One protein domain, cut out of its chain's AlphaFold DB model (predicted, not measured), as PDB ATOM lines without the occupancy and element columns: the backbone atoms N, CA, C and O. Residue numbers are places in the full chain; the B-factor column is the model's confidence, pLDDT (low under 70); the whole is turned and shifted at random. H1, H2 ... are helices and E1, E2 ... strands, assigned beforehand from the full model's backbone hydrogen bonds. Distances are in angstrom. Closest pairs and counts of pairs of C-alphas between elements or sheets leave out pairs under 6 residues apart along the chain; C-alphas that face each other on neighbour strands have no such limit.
ATOM      1  N   CYS A   2      -6.475 -19.696  82.230       80.88
ATOM      2  CA  CYS A   2      -6.619 -18.320  82.729       80.88
ATOM      3  C   CYS A   2      -6.790 -18.358  84.258       80.88
ATOM      4  O   CYS A   2      -7.498 -19.223  84.763       80.88
ATOM      5  N   CYS A   3      -6.179 -17.426  84.995       77.81
ATOM      6  CA  CYS A   3      -6.414 -17.249  86.439       77.81
ATOM      7  C   CYS A   3      -7.475 -16.171  86.706       77.81
ATOM      8  O   CYS A   3      -7.347 -15.405  87.658       77.81
ATOM      9  N   LEU A   4      -8.478 -16.041  85.827       81.50
ATOM     10  CA  LEU A   4      -9.503 -15.019  85.999       81.50
ATOM     11  C   LEU A   4     -10.314 -15.329  87.259       81.50
ATOM     12  O   LEU A   4     -10.926 -16.389  87.369       81.50
ATOM     13  N   VAL A   5     -10.335 -14.372  88.180       80.56
ATOM     14  CA  VAL A   5     -11.209 -14.373  89.350       80.56
ATOM     15  C   VAL A   5     -12.101 -13.151  89.219       80.56
ATOM     16  O   VAL A   5     -11.607 -12.042  89.023       80.56
ATOM     17  N   GLY A   6     -13.411 -13.349  89.295       83.69
ATOM     18  CA  GLY A   6     -14.384 -12.272  89.178       83.69
ATOM     19  C   GLY A   6     -15.531 -12.480  90.151       83.69
ATOM     20  O   GLY A   6     -15.885 -13.614  90.475       83.69
ATOM     21  N   HIS A   7     -16.110 -11.382  90.632       84.38
ATOM     22  CA  HIS A   7     -17.380 -11.461  91.345       84.38
ATOM     23  C   HIS A   7     -18.457 -11.961  90.376       84.38
ATOM     24  O   HIS A   7     -18.490 -11.474  89.245       84.38
ATOM     25  N   PRO A   8     -19.370 -12.858  90.789       82.56
ATOM     26  CA  PRO A   8     -20.421 -13.336  89.894       82.56
ATOM     27  C   PRO A   8     -21.270 -12.208  89.294       82.56
ATOM     28  O   PRO A   8     -21.551 -12.221  88.101       82.56
ATOM     29  N   SER A   9     -21.545 -11.164  90.083       81.50
ATOM     30  CA  SER A   9     -22.244  -9.948  89.652       81.50
ATOM     31  C   SER A   9     -21.491  -9.106  88.614       81.50
ATOM     32  O   SER A   9     -22.077  -8.211  88.021       81.50
ATOM     33  N   CYS A  10     -20.184  -9.325  88.437       86.12
ATOM     34  CA  CYS A  10     -19.351  -8.646  87.438       86.12
ATOM     35  C   CYS A  10     -19.070  -9.524  86.211       86.12
ATOM     36  O   CYS A  10     -18.489  -9.035  85.249       86.12
ATOM     37  N   LEU A  11     -19.409 -10.816  86.273       83.25
ATOM     38  CA  LEU A  11     -19.189 -11.785  85.198       83.25
ATOM     39  C   LEU A  11     -20.441 -11.988  84.331       83.25
ATOM     40  O   LEU A  11     -20.442 -12.880  83.490       83.25
ATOM     41  N   ASP A  12     -21.494 -11.194  84.560       79.69
ATOM     42  CA  ASP A  12     -22.802 -11.309  83.902       79.69
ATOM     43  C   ASP A  12     -23.385 -12.737  83.958       79.69
ATOM     44  O   ASP A  12     -24.120 -13.175  83.075       79.69
ATOM     45  N   LEU A  13     -23.060 -13.474  85.024       80.56
ATOM     46  CA  LEU A  13     -23.609 -14.799  85.296       80.56
ATOM     47  C   LEU A  13     -24.950 -14.642  86.015       80.56
ATOM     48  O   LEU A  13     -25.054 -13.880  86.975       80.56
ATOM     49  N   GLY A  14     -25.971 -15.390  85.592       78.25
ATOM     50  CA  GLY A  14     -27.244 -15.433  86.317       78.25
ATOM     51  C   GLY A  14     -27.063 -15.934  87.757       78.25
ATOM     52  O   GLY A  14     -26.191 -16.765  88.018       78.25
ATOM     53  N   ASP A  15     -27.904 -15.469  88.689       76.19
ATOM     54  CA  ASP A  15     -27.755 -15.745  90.132       76.19
ATOM     55  C   ASP A  15     -27.617 -17.244  90.452       76.19
ATOM     56  O   ASP A  15     -26.772 -17.644  91.247       76.19
ATOM     57  N   ASN A  16     -28.390 -18.098  89.775       86.88
ATOM     58  CA  ASN A  16     -28.327 -19.550  89.962       86.88
ATOM     59  C   ASN A  16     -27.001 -20.159  89.454       86.88
ATOM     60  O   ASN A  16     -26.424 -21.057  90.068       86.88
ATOM     61  N   VAL A  17     -26.473 -19.630  88.349       90.69
ATOM     62  CA  VAL A  17     -25.226 -20.101  87.735       90.69
ATOM     63  C   VAL A  17     -24.043 -19.828  88.657       90.69
ATOM     64  O   VAL A  17     -23.188 -20.696  88.829       90.69
ATOM     65  N   ALA A  18     -24.022 -18.656  89.297       89.44
ATOM     66  CA  ALA A  18     -22.973 -18.241  90.224       89.44
ATOM     67  C   ALA A  18     -22.720 -19.253  91.353       89.44
ATOM     68  O   ALA A  18     -21.572 -19.469  91.749       89.44
ATOM     69  N   ASP A  19     -23.778 -19.871  91.878       90.38
ATOM     70  CA  ASP A  19     -23.665 -20.888  92.920       90.38
ATOM     71  C   ASP A  19     -23.262 -22.249  92.356       90.38
ATOM     72  O   ASP A  19     -22.429 -22.945  92.942       90.38
ATOM     73  N   ILE A  20     -23.778 -22.612  91.185       92.69
ATOM     74  CA  ILE A  20     -23.475 -23.884  90.527       92.69
ATOM     75  C   ILE A  20     -21.995 -23.962  90.124       92.69
ATOM     76  O   ILE A  20     -21.342 -24.969  90.415       92.69
ATOM     77  N   ILE A  21     -21.427 -22.894  89.554       91.94
ATOM     78  CA  ILE A  21     -20.047 -22.886  89.032       91.94
ATOM     79  C   ILE A  21     -18.971 -23.072  90.112       91.94
ATOM     80  O   ILE A  21     -17.837 -23.422  89.796       91.94
ATOM     81  N   LYS A  22     -19.317 -22.899  91.396       89.12
ATOM     82  CA  LYS A  22     -18.415 -23.147  92.536       89.12
ATOM     83  C   LYS A  22     -18.112 -24.638  92.746       89.12
ATOM     84  O   LYS A  22     -17.159 -24.970  93.445       89.12
ATOM     85  N   HIS A  23     -18.917 -25.531  92.169       90.88
ATOM     86  CA  HIS A  23     -18.873 -26.970  92.443       90.88
ATOM     87  C   HIS A  23     -18.051 -27.781  91.422       90.88
ATOM     88  O   HIS A  23     -17.982 -29.005  91.525       90.88
ATOM     89  N   TYR A  24     -17.435 -27.139  90.426       90.62
ATOM     90  CA  TYR A  24     -16.558 -27.785  89.439       90.62
ATOM     91  C   TYR A  24     -15.560 -26.772  88.853       90.62
ATOM     92  O   TYR A  24     -15.678 -25.575  89.111       90.62
ATOM     93  N   PRO A  25     -14.566 -27.217  88.059       90.06
ATOM     94  CA  PRO A  25     -13.575 -26.332  87.453       90.06
ATOM     95  C   PRO A  25     -14.198 -25.470  86.343       90.06
ATOM     96  O   PRO A  25     -14.194 -25.835  85.168       90.06
ATOM     97  N   TRP A  26     -14.783 -24.337  86.721       92.62
ATOM     98  CA  TRP A  26     -15.325 -23.365  85.778       92.62
ATOM     99  C   TRP A  26     -14.215 -22.688  84.959       92.62
ATOM    100  O   TRP A  26     -13.119 -22.428  85.457       92.62
ATOM    101  N   GLN A  27     -14.513 -22.388  83.694       92.31
ATOM    102  CA  GLN A  27     -13.620 -21.687  82.771       92.31
ATOM    103  C   GLN A  27     -14.204 -20.320  82.404       92.31
ATOM    104  O   GLN A  27     -15.401 -20.223  82.119       92.31
ATOM    105  N   CYS A  28     -13.339 -19.301  82.343       90.50
ATOM    106  CA  CYS A  28     -13.681 -17.968  81.846       90.50
ATOM    107  C   CYS A  28     -14.173 -18.010  80.385       90.50
ATOM    108  O   CYS A  28     -13.850 -18.952  79.662       90.50
ATOM    109  N   ASN A  29     -14.914 -16.988  79.933       86.81
ATOM    110  CA  ASN A  29     -15.469 -16.936  78.568       86.81
ATOM    111  C   ASN A  29     -14.397 -17.110  77.476       86.81
ATOM    112  O   ASN A  29     -14.631 -17.828  76.510       86.81
ATOM    113  N   ASP A  30     -13.194 -16.567  77.682       87.00
ATOM    114  CA  ASP A  30     -12.074 -16.699  76.736       87.00
ATOM    115  C   ASP A  30     -11.381 -18.072  76.768       87.00
ATOM    116  O   ASP A  30     -10.603 -18.406  75.878       87.00
ATOM    117  N   CYS A  31     -11.605 -18.865  77.818       90.69
ATOM    118  CA  CYS A  31     -11.003 -20.191  77.986       90.69
ATOM    119  C   CYS A  31     -12.021 -21.326  77.898       90.69
ATOM    120  O   CYS A  31     -11.655 -22.468  78.182       90.69
ATOM    121  N   LYS A  32     -13.281 -21.032  77.570       91.81
ATOM    122  CA  LYS A  32     -14.338 -22.036  77.565       91.81
ATOM    123  C   LYS A  32     -14.048 -23.095  76.502       91.81
ATOM    124  O   LYS A  32     -13.794 -22.780  75.342       91.81
ATOM    125  N   THR A  33     -14.113 -24.357  76.902       94.19
ATOM    126  CA  THR A  33     -13.992 -25.510  76.009       94.19
ATOM    127  C   THR A  33     -15.280 -26.321  75.999       94.19
ATOM    128  O   THR A  33     -16.067 -26.307  76.949       94.19
ATOM    129  N   CYS A  34     -15.502 -27.051  74.911       94.62
ATOM    130  CA  CYS A  34     -16.580 -28.019  74.812       94.62
ATOM    131  C   CYS A  34     -16.368 -29.156  75.814       94.62
ATOM    132  O   CYS A  34     -15.336 -29.816  75.784       94.62
ATOM    133  N   HIS A  35     -17.367 -29.443  76.644       94.50
ATOM    134  CA  HIS A  35     -17.301 -30.507  77.649       94.50
ATOM    135  C   HIS A  35     -17.187 -31.924  77.050       94.50
ATOM    136  O   HIS A  35     -16.860 -32.865  77.761       94.50
ATOM    137  N   LEU A  36     -17.489 -32.094  75.757       93.94
ATOM    138  CA  LEU A  36     -17.471 -33.402  75.090       93.94
ATOM    139  C   LEU A  36     -16.170 -33.694  74.335       93.94
ATOM    140  O   LEU A  36     -15.834 -34.859  74.149       93.94
ATOM    141  N   CYS A  37     -15.469 -32.665  73.853       93.88
ATOM    142  CA  CYS A  37     -14.253 -32.835  73.051       93.88
ATOM    143  C   CYS A  37     -13.045 -32.051  73.574       93.88
ATOM    144  O   CYS A  37     -11.988 -32.115  72.958       93.88
ATOM    145  N   ASP A  38     -13.205 -31.301  74.666       92.62
ATOM    146  CA  ASP A  38     -12.164 -30.516  75.340       92.62
ATOM    147  C   ASP A  38     -11.449 -29.479  74.453       92.62
ATOM    148  O   ASP A  38     -10.366 -28.994  74.780       92.62
ATOM    149  N   THR A  39     -12.077 -29.073  73.344       91.50
ATOM    150  CA  THR A  39     -11.581 -28.014  72.451       91.50
ATOM    151  C   THR A  39     -12.467 -26.774  72.514       91.50
ATOM    152  O   THR A  39     -13.670 -26.867  72.756       91.50
ATOM    153  N   GLY A  40     -11.867 -25.600  72.308       85.50
ATOM    154  CA  GLY A  40     -12.560 -24.306  72.243       85.50
ATOM    155  C   GLY A  40     -12.449 -23.640  70.870       85.50
ATOM    156  O   GLY A  40     -12.413 -22.418  70.792       85.50
ATOM    157  N   GLU A  41     -12.269 -24.418  69.794       74.12
ATOM    158  CA  GLU A  41     -12.004 -23.866  68.461       74.12
ATOM    159  C   GLU A  41     -13.123 -22.917  67.995       74.12
ATOM    160  O   GLU A  41     -14.254 -23.320  67.740       74.12
ATOM    161  N   VAL A  42     -12.737 -21.651  67.815       59.19
ATOM    162  CA  VAL A  42     -13.556 -20.460  67.510       59.19
ATOM    163  C   VAL A  42     -14.489 -20.613  66.296       59.19
ATOM    164  O   VAL A  42     -15.437 -19.850  66.142       59.19
ATOM    165  N   GLN A  43     -14.233 -21.580  65.410       56.62
ATOM    166  CA  GLN A  43     -14.983 -21.758  64.161       56.62
ATOM    167  C   GLN A  43     -16.335 -22.457  64.349       56.62
ATOM    168  O   GLN A  43     -17.196 -22.336  63.480       56.62
ATOM    169  N   ASN A  44     -16.540 -23.151  65.473       61.81
ATOM    170  CA  ASN A  44     -17.838 -23.696  65.850       61.81
ATOM    171  C   ASN A  44     -18.345 -22.922  67.063       61.81
ATOM    172  O   ASN A  44     -17.785 -23.046  68.148       61.81
ATOM    173  N   GLU A  45     -19.409 -22.139  66.884       80.81
ATOM    174  CA  GLU A  45     -20.084 -21.436  67.976       80.81
ATOM    175  C   GLU A  45     -20.310 -22.387  69.167       80.81
ATOM    176  O   GLU A  45     -20.958 -23.437  69.053       80.81
ATOM    177  N   LEU A  46     -19.704 -22.043  70.305       91.19
ATOM    178  CA  LEU A  46     -19.819 -22.798  71.541       91.19
ATOM    179  C   LEU A  46     -21.104 -22.367  72.248       91.19
ATOM    180  O   LEU A  46     -21.253 -21.211  72.638       91.19
ATOM    181  N   LEU A  47     -22.033 -23.300  72.422       93.06
ATOM    182  CA  LEU A  47     -23.263 -23.071  73.161       93.06
ATOM    183  C   LEU A  47     -22.980 -23.169  74.661       93.06
ATOM    184  O   LEU A  47     -22.406 -24.161  75.120       93.06
ATOM    185  N   LEU A  48     -23.384 -22.152  75.419       93.69
ATOM    186  CA  LEU A  48     -23.243 -22.120  76.873       93.69
ATOM    187  C   LEU A  48     -24.557 -22.533  77.531       93.69
ATOM    188  O   LEU A  48     -25.633 -22.129  77.103       93.69
ATOM    189  N   CYS A  49     -24.468 -23.370  78.560       95.25
ATOM    190  CA  CYS A  49     -25.626 -23.778  79.349       95.25
ATOM    191  C   CYS A  49     -26.086 -22.644  80.272       95.25
ATOM    192  O   CYS A  49     -25.315 -22.204  81.118       95.25
ATOM    193  N   ASP A  50     -27.359 -22.262  80.225       94.00
ATOM    194  CA  ASP A  50     -27.891 -21.168  81.054       94.00
ATOM    195  C   ASP A  50     -27.997 -21.511  82.552       94.00
ATOM    196  O   ASP A  50     -28.269 -20.640  83.374       94.00
ATOM    197  N   ASN A  51     -27.774 -22.777  82.930       94.44
ATOM    198  CA  ASN A  51     -27.825 -23.240  84.322       94.44
ATOM    199  C   ASN A  51     -26.441 -23.562  84.911       94.44
ATOM    200  O   ASN A  51     -26.249 -23.462  86.115       94.44
ATOM    201  N   CYS A  52     -25.455 -23.942  84.094       95.50
ATOM    202  CA  CYS A  52     -24.114 -24.277  84.593       95.50
ATOM    203  C   CYS A  52     -22.972 -23.732  83.734       95.50
ATOM    204  O   CYS A  52     -21.821 -24.106  83.920       95.50
ATOM    205  N   ASP A  53     -23.238 -22.902  82.738       95.06
ATOM    206  CA  ASP A  53     -22.207 -22.215  81.961       95.06
ATOM    207  C   ASP A  53     -21.132 -23.139  81.334       95.06
ATOM    208  O   ASP A  53     -20.027 -22.718  80.993       95.06
ATOM    209  N   ARG A  54     -21.416 -24.444  81.207       95.12
ATOM    210  CA  ARG A  54     -20.562 -25.394  80.489       95.12
ATOM    211  C   ARG A  54     -20.743 -25.166  78.998       95.12
ATOM    212  O   ARG A  54     -21.871 -25.007  78.534       95.12
ATOM    213  N   GLY A  55     -19.632 -25.190  78.271       94.75
ATOM    214  CA  GLY A  55     -19.622 -25.051  76.825       94.75
ATOM    215  C   GLY A  55     -19.859 -26.378  76.116       94.75
ATOM    216  O   GLY A  55     -19.345 -27.416  76.532       94.75
ATOM    217  N   TYR A  56     -20.604 -26.342  75.017       94.81
ATOM    218  CA  TYR A  56     -20.811 -27.470  74.114       94.81
ATOM    219  C   TYR A  56     -20.814 -26.972  72.677       94.81
ATOM    220  O   TYR A  56     -21.560 -26.058  72.336       94.81
ATOM    221  N   HIS A  57     -20.033 -27.589  71.794       94.75
ATOM    222  CA  HIS A  57     -20.245 -27.350  70.372       94.75
ATOM    223  C   HIS A  57     -21.593 -27.940  69.981       94.75
ATOM    224  O   HIS A  57     -21.885 -29.101  70.281       94.75
ATOM    225  N   MET A  58     -22.378 -27.179  69.233       92.81
ATOM    226  CA  MET A  58     -23.655 -27.648  68.699       92.81
ATOM    227  C   MET A  58     -23.515 -28.936  67.864       92.81
ATOM    228  O   MET A  58     -24.406 -29.784  67.866       92.81
ATOM    229  N   SER A  59     -22.365 -29.113  67.208       92.62
ATOM    230  CA  SER A  59     -22.003 -30.292  66.413       92.62
ATOM    231  C   SER A  59     -21.548 -31.507  67.232       92.62
ATOM    232  O   SER A  59     -21.534 -32.614  66.690       92.62
ATOM    233  N   CYS A  60     -21.184 -31.319  68.504       93.19
ATOM    234  CA  CYS A  60     -20.821 -32.397  69.429       93.19
ATOM    235  C   CYS A  60     -22.035 -32.973  70.171       93.19
ATOM    236  O   CYS A  60     -21.925 -34.051  70.745       93.19
ATOM    237  N   LEU A  61     -23.170 -32.267  70.178       92.44
ATOM    238  CA  LEU A  61     -24.410 -32.737  70.794       92.44
ATOM    239  C   LEU A  61     -25.031 -33.899  70.003       92.44
ATOM    240  O   LEU A  61     -24.819 -34.025  68.795       92.44
ATOM    241  N   ASP A  62     -25.840 -34.708  70.685       91.19
ATOM    242  CA  ASP A  62     -26.649 -35.766  70.080       91.19
ATOM    243  C   ASP A  62     -28.116 -35.640  70.548       91.19
ATOM    244  O   ASP A  62     -28.389 -35.833  71.736       91.19
ATOM    245  N   PRO A  63     -29.062 -35.260  69.667       92.06
ATOM    246  CA  PRO A  63     -28.863 -34.923  68.257       92.06
ATOM    247  C   PRO A  63     -28.078 -33.615  68.064       92.06
ATOM    248  O   PRO A  63     -28.182 -32.676  68.858       92.06
ATOM    249  N   LYS A  64     -27.327 -33.528  66.958       92.19
ATOM    250  CA  LYS A  64     -26.572 -32.318  66.593       92.19
ATOM    251  C   LYS A  64     -27.515 -31.140  66.372       92.19
ATOM    252  O   LYS A  64     -28.504 -31.256  65.644       92.19
ATOM    253  N   LEU A  65     -27.166 -29.984  66.925       91.50
ATOM    254  CA  LEU A  65     -27.890 -28.741  66.678       91.50
ATOM    255  C   LEU A  65     -27.307 -28.025  65.458       91.50
ATOM    256  O   LEU A  65     -26.096 -27.911  65.297       91.50
ATOM    257  N   THR A  66     -28.181 -27.520  64.591       89.44
ATOM    258  CA  THR A  66     -27.791 -26.739  63.403       89.44
ATOM    259  C   THR A  66     -27.989 -25.238  63.589       89.44
ATOM    260  O   THR A  66     -27.468 -24.452  62.804       89.44
ATOM    261  N   LYS A  67     -28.752 -24.833  64.611       90.50
ATOM    262  CA  LYS A  67     -28.986 -23.439  65.009       90.50
ATOM    263  C   LYS A  67     -29.040 -23.343  66.527       90.50
ATOM    264  O   LYS A  67     -29.497 -24.291  67.172       90.50
ATOM    265  N   ALA A  68     -28.587 -22.218  67.071       89.56
ATOM    266  CA  ALA A  68     -28.710 -21.950  68.495       89.56
ATOM    267  C   ALA A  68     -30.193 -22.057  68.922       89.56
ATOM    268  O   ALA A  68     -31.076 -21.599  68.178       89.56
ATOM    269  N   PRO A  69     -30.493 -22.685  70.073       91.75
ATOM    270  CA  PRO A  69     -31.845 -22.750  70.610       91.75
ATOM    271  C   PRO A  69     -32.453 -21.357  70.797       91.75
ATOM    272  O   PRO A  69     -31.755 -20.375  71.036       91.75
ATOM    273  N   LYS A  70     -33.783 -21.266  70.696       92.44
ATOM    274  CA  LYS A  70     -34.500 -20.043  71.066       92.44
ATOM    275  C   LYS A  70     -34.793 -20.076  72.562       92.44
ATOM    276  O   LYS A  70     -35.496 -20.977  73.011       92.44
ATOM    277  N   GLY A  71     -34.338 -19.058  73.285       91.44
ATOM    278  CA  GLY A  71     -34.514 -18.971  74.735       91.44
ATOM    279  C   GLY A  71     -33.489 -19.812  75.492       91.44
ATOM    280  O   GLY A  71     -32.433 -20.122  74.947       91.44
ATOM    281  N   ALA A  72     -33.816 -20.152  76.741       92.56
ATOM    282  CA  ALA A  72     -32.898 -20.854  77.625       92.56
ATOM    283  C   ALA A  72     -32.601 -22.280  77.136       92.56
ATOM    284  O   ALA A  72     -33.505 -23.027  76.748       92.56
ATOM    285  N   TRP A  73     -31.333 -22.666  77.205       94.12
ATOM    286  CA  TRP A  73     -30.836 -23.993  76.905       94.12
ATOM    287  C   TRP A  73     -30.062 -24.566  78.090       94.12
ATOM    288  O   TRP A  73     -29.169 -23.937  78.659       94.12
ATOM    289  N   HIS A  74     -30.373 -25.815  78.427       95.31
ATOM    290  CA  HIS A  74     -29.677 -26.563  79.463       95.31
ATOM    291  C   HIS A  74     -28.983 -27.778  78.856       95.31
ATOM    292  O   HIS A  74     -29.549 -28.484  78.018       95.31
ATOM    293  N   CYS A  75     -27.751 -28.028  79.292       94.75
ATOM    294  CA  CYS A  75     -27.028 -29.229  78.911       94.75
ATOM    295  C   CYS A  75     -27.561 -30.464  79.647       94.75
ATOM    296  O   CYS A  75     -28.229 -30.357  80.669       94.75
ATOM    297  N   VAL A  76     -27.188 -31.646  79.160       91.12
ATOM    298  CA  VAL A  76     -27.626 -32.951  79.692       91.12
ATOM    299  C   VAL A  76     -27.144 -33.275  81.114       91.12
ATOM    300  O   VAL A  76     -27.546 -34.293  81.665       91.12
ATOM    301  N   LEU A  77     -26.237 -32.470  81.677       93.25
ATOM    302  CA  LEU A  77     -25.695 -32.665  83.030       93.25
ATOM    303  C   LEU A  77     -26.419 -31.852  84.105       93.25
ATOM    304  O   LEU A  77     -26.183 -32.097  85.289       93.25
ATOM    305  N   CYS A  78     -27.201 -30.853  83.699       92.31
ATOM    306  CA  CYS A  78     -28.073 -30.100  84.594       92.31
ATOM    307  C   CYS A  78     -29.340 -30.907  84.869       92.31
ATOM    308  O   CYS A  78     -29.768 -30.904  86.041       92.31
TER     309      CYS A  78
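AT A GLANCE: This is residues 2 to 78 of the 78 residues of the protein "PHD finger protein 10" of Nematostella vectensis (UniProt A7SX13). This is a domain of little regular structure, built mostly of loops, with a small two-stranded hairpin, E1 and E2, and one short helix, H1, towards one end. Long stretches with no named element, residues 2 to 14, 24 to 45 and 58 to 78, make up much of the rest. The printed part has 77 residues, 15 of them in named elements, in the order H1, E1, E2; the class is mixed and the sheet antiparallel. It is compact, with a radius of gyration of the C-alphas of 12.3 A, and rounded, spanning 34 by 25 by 18 A.

IN THESE COORDINATES: E1 is residues 46 to 48, 6.4 A long, from C-alpha 46 at (-19.819, -22.798, 71.541). E2 is residues 55 to 57, 6.9 A, ending at C-alpha 57 at (-20.245, -27.350, 70.372). H1 is residues 15 to 23, 14.5 A, from C-alpha 15 at (-27.755, -15.745, 90.132).

HOW THE PARTS SIT: E1 and E2 form an antiparallel hairpin, at 141 degrees between directions; N 47 and O 56 are 2.8 A apart, within hydrogen-bond range. H1 and E2 are apart. In H1, 2 of 5 O i to N i+4 pairs and 4 of 6 O i to N i+3 pairs are within range.

THE WHOLE: The C-alphas of His 7 and Pro 63, the two farthest apart, are 34.9 A apart. The printed part has no cut. The link from H1 to E1, 22 residues, is long. Residues 42 to 44 have pLDDT under 70.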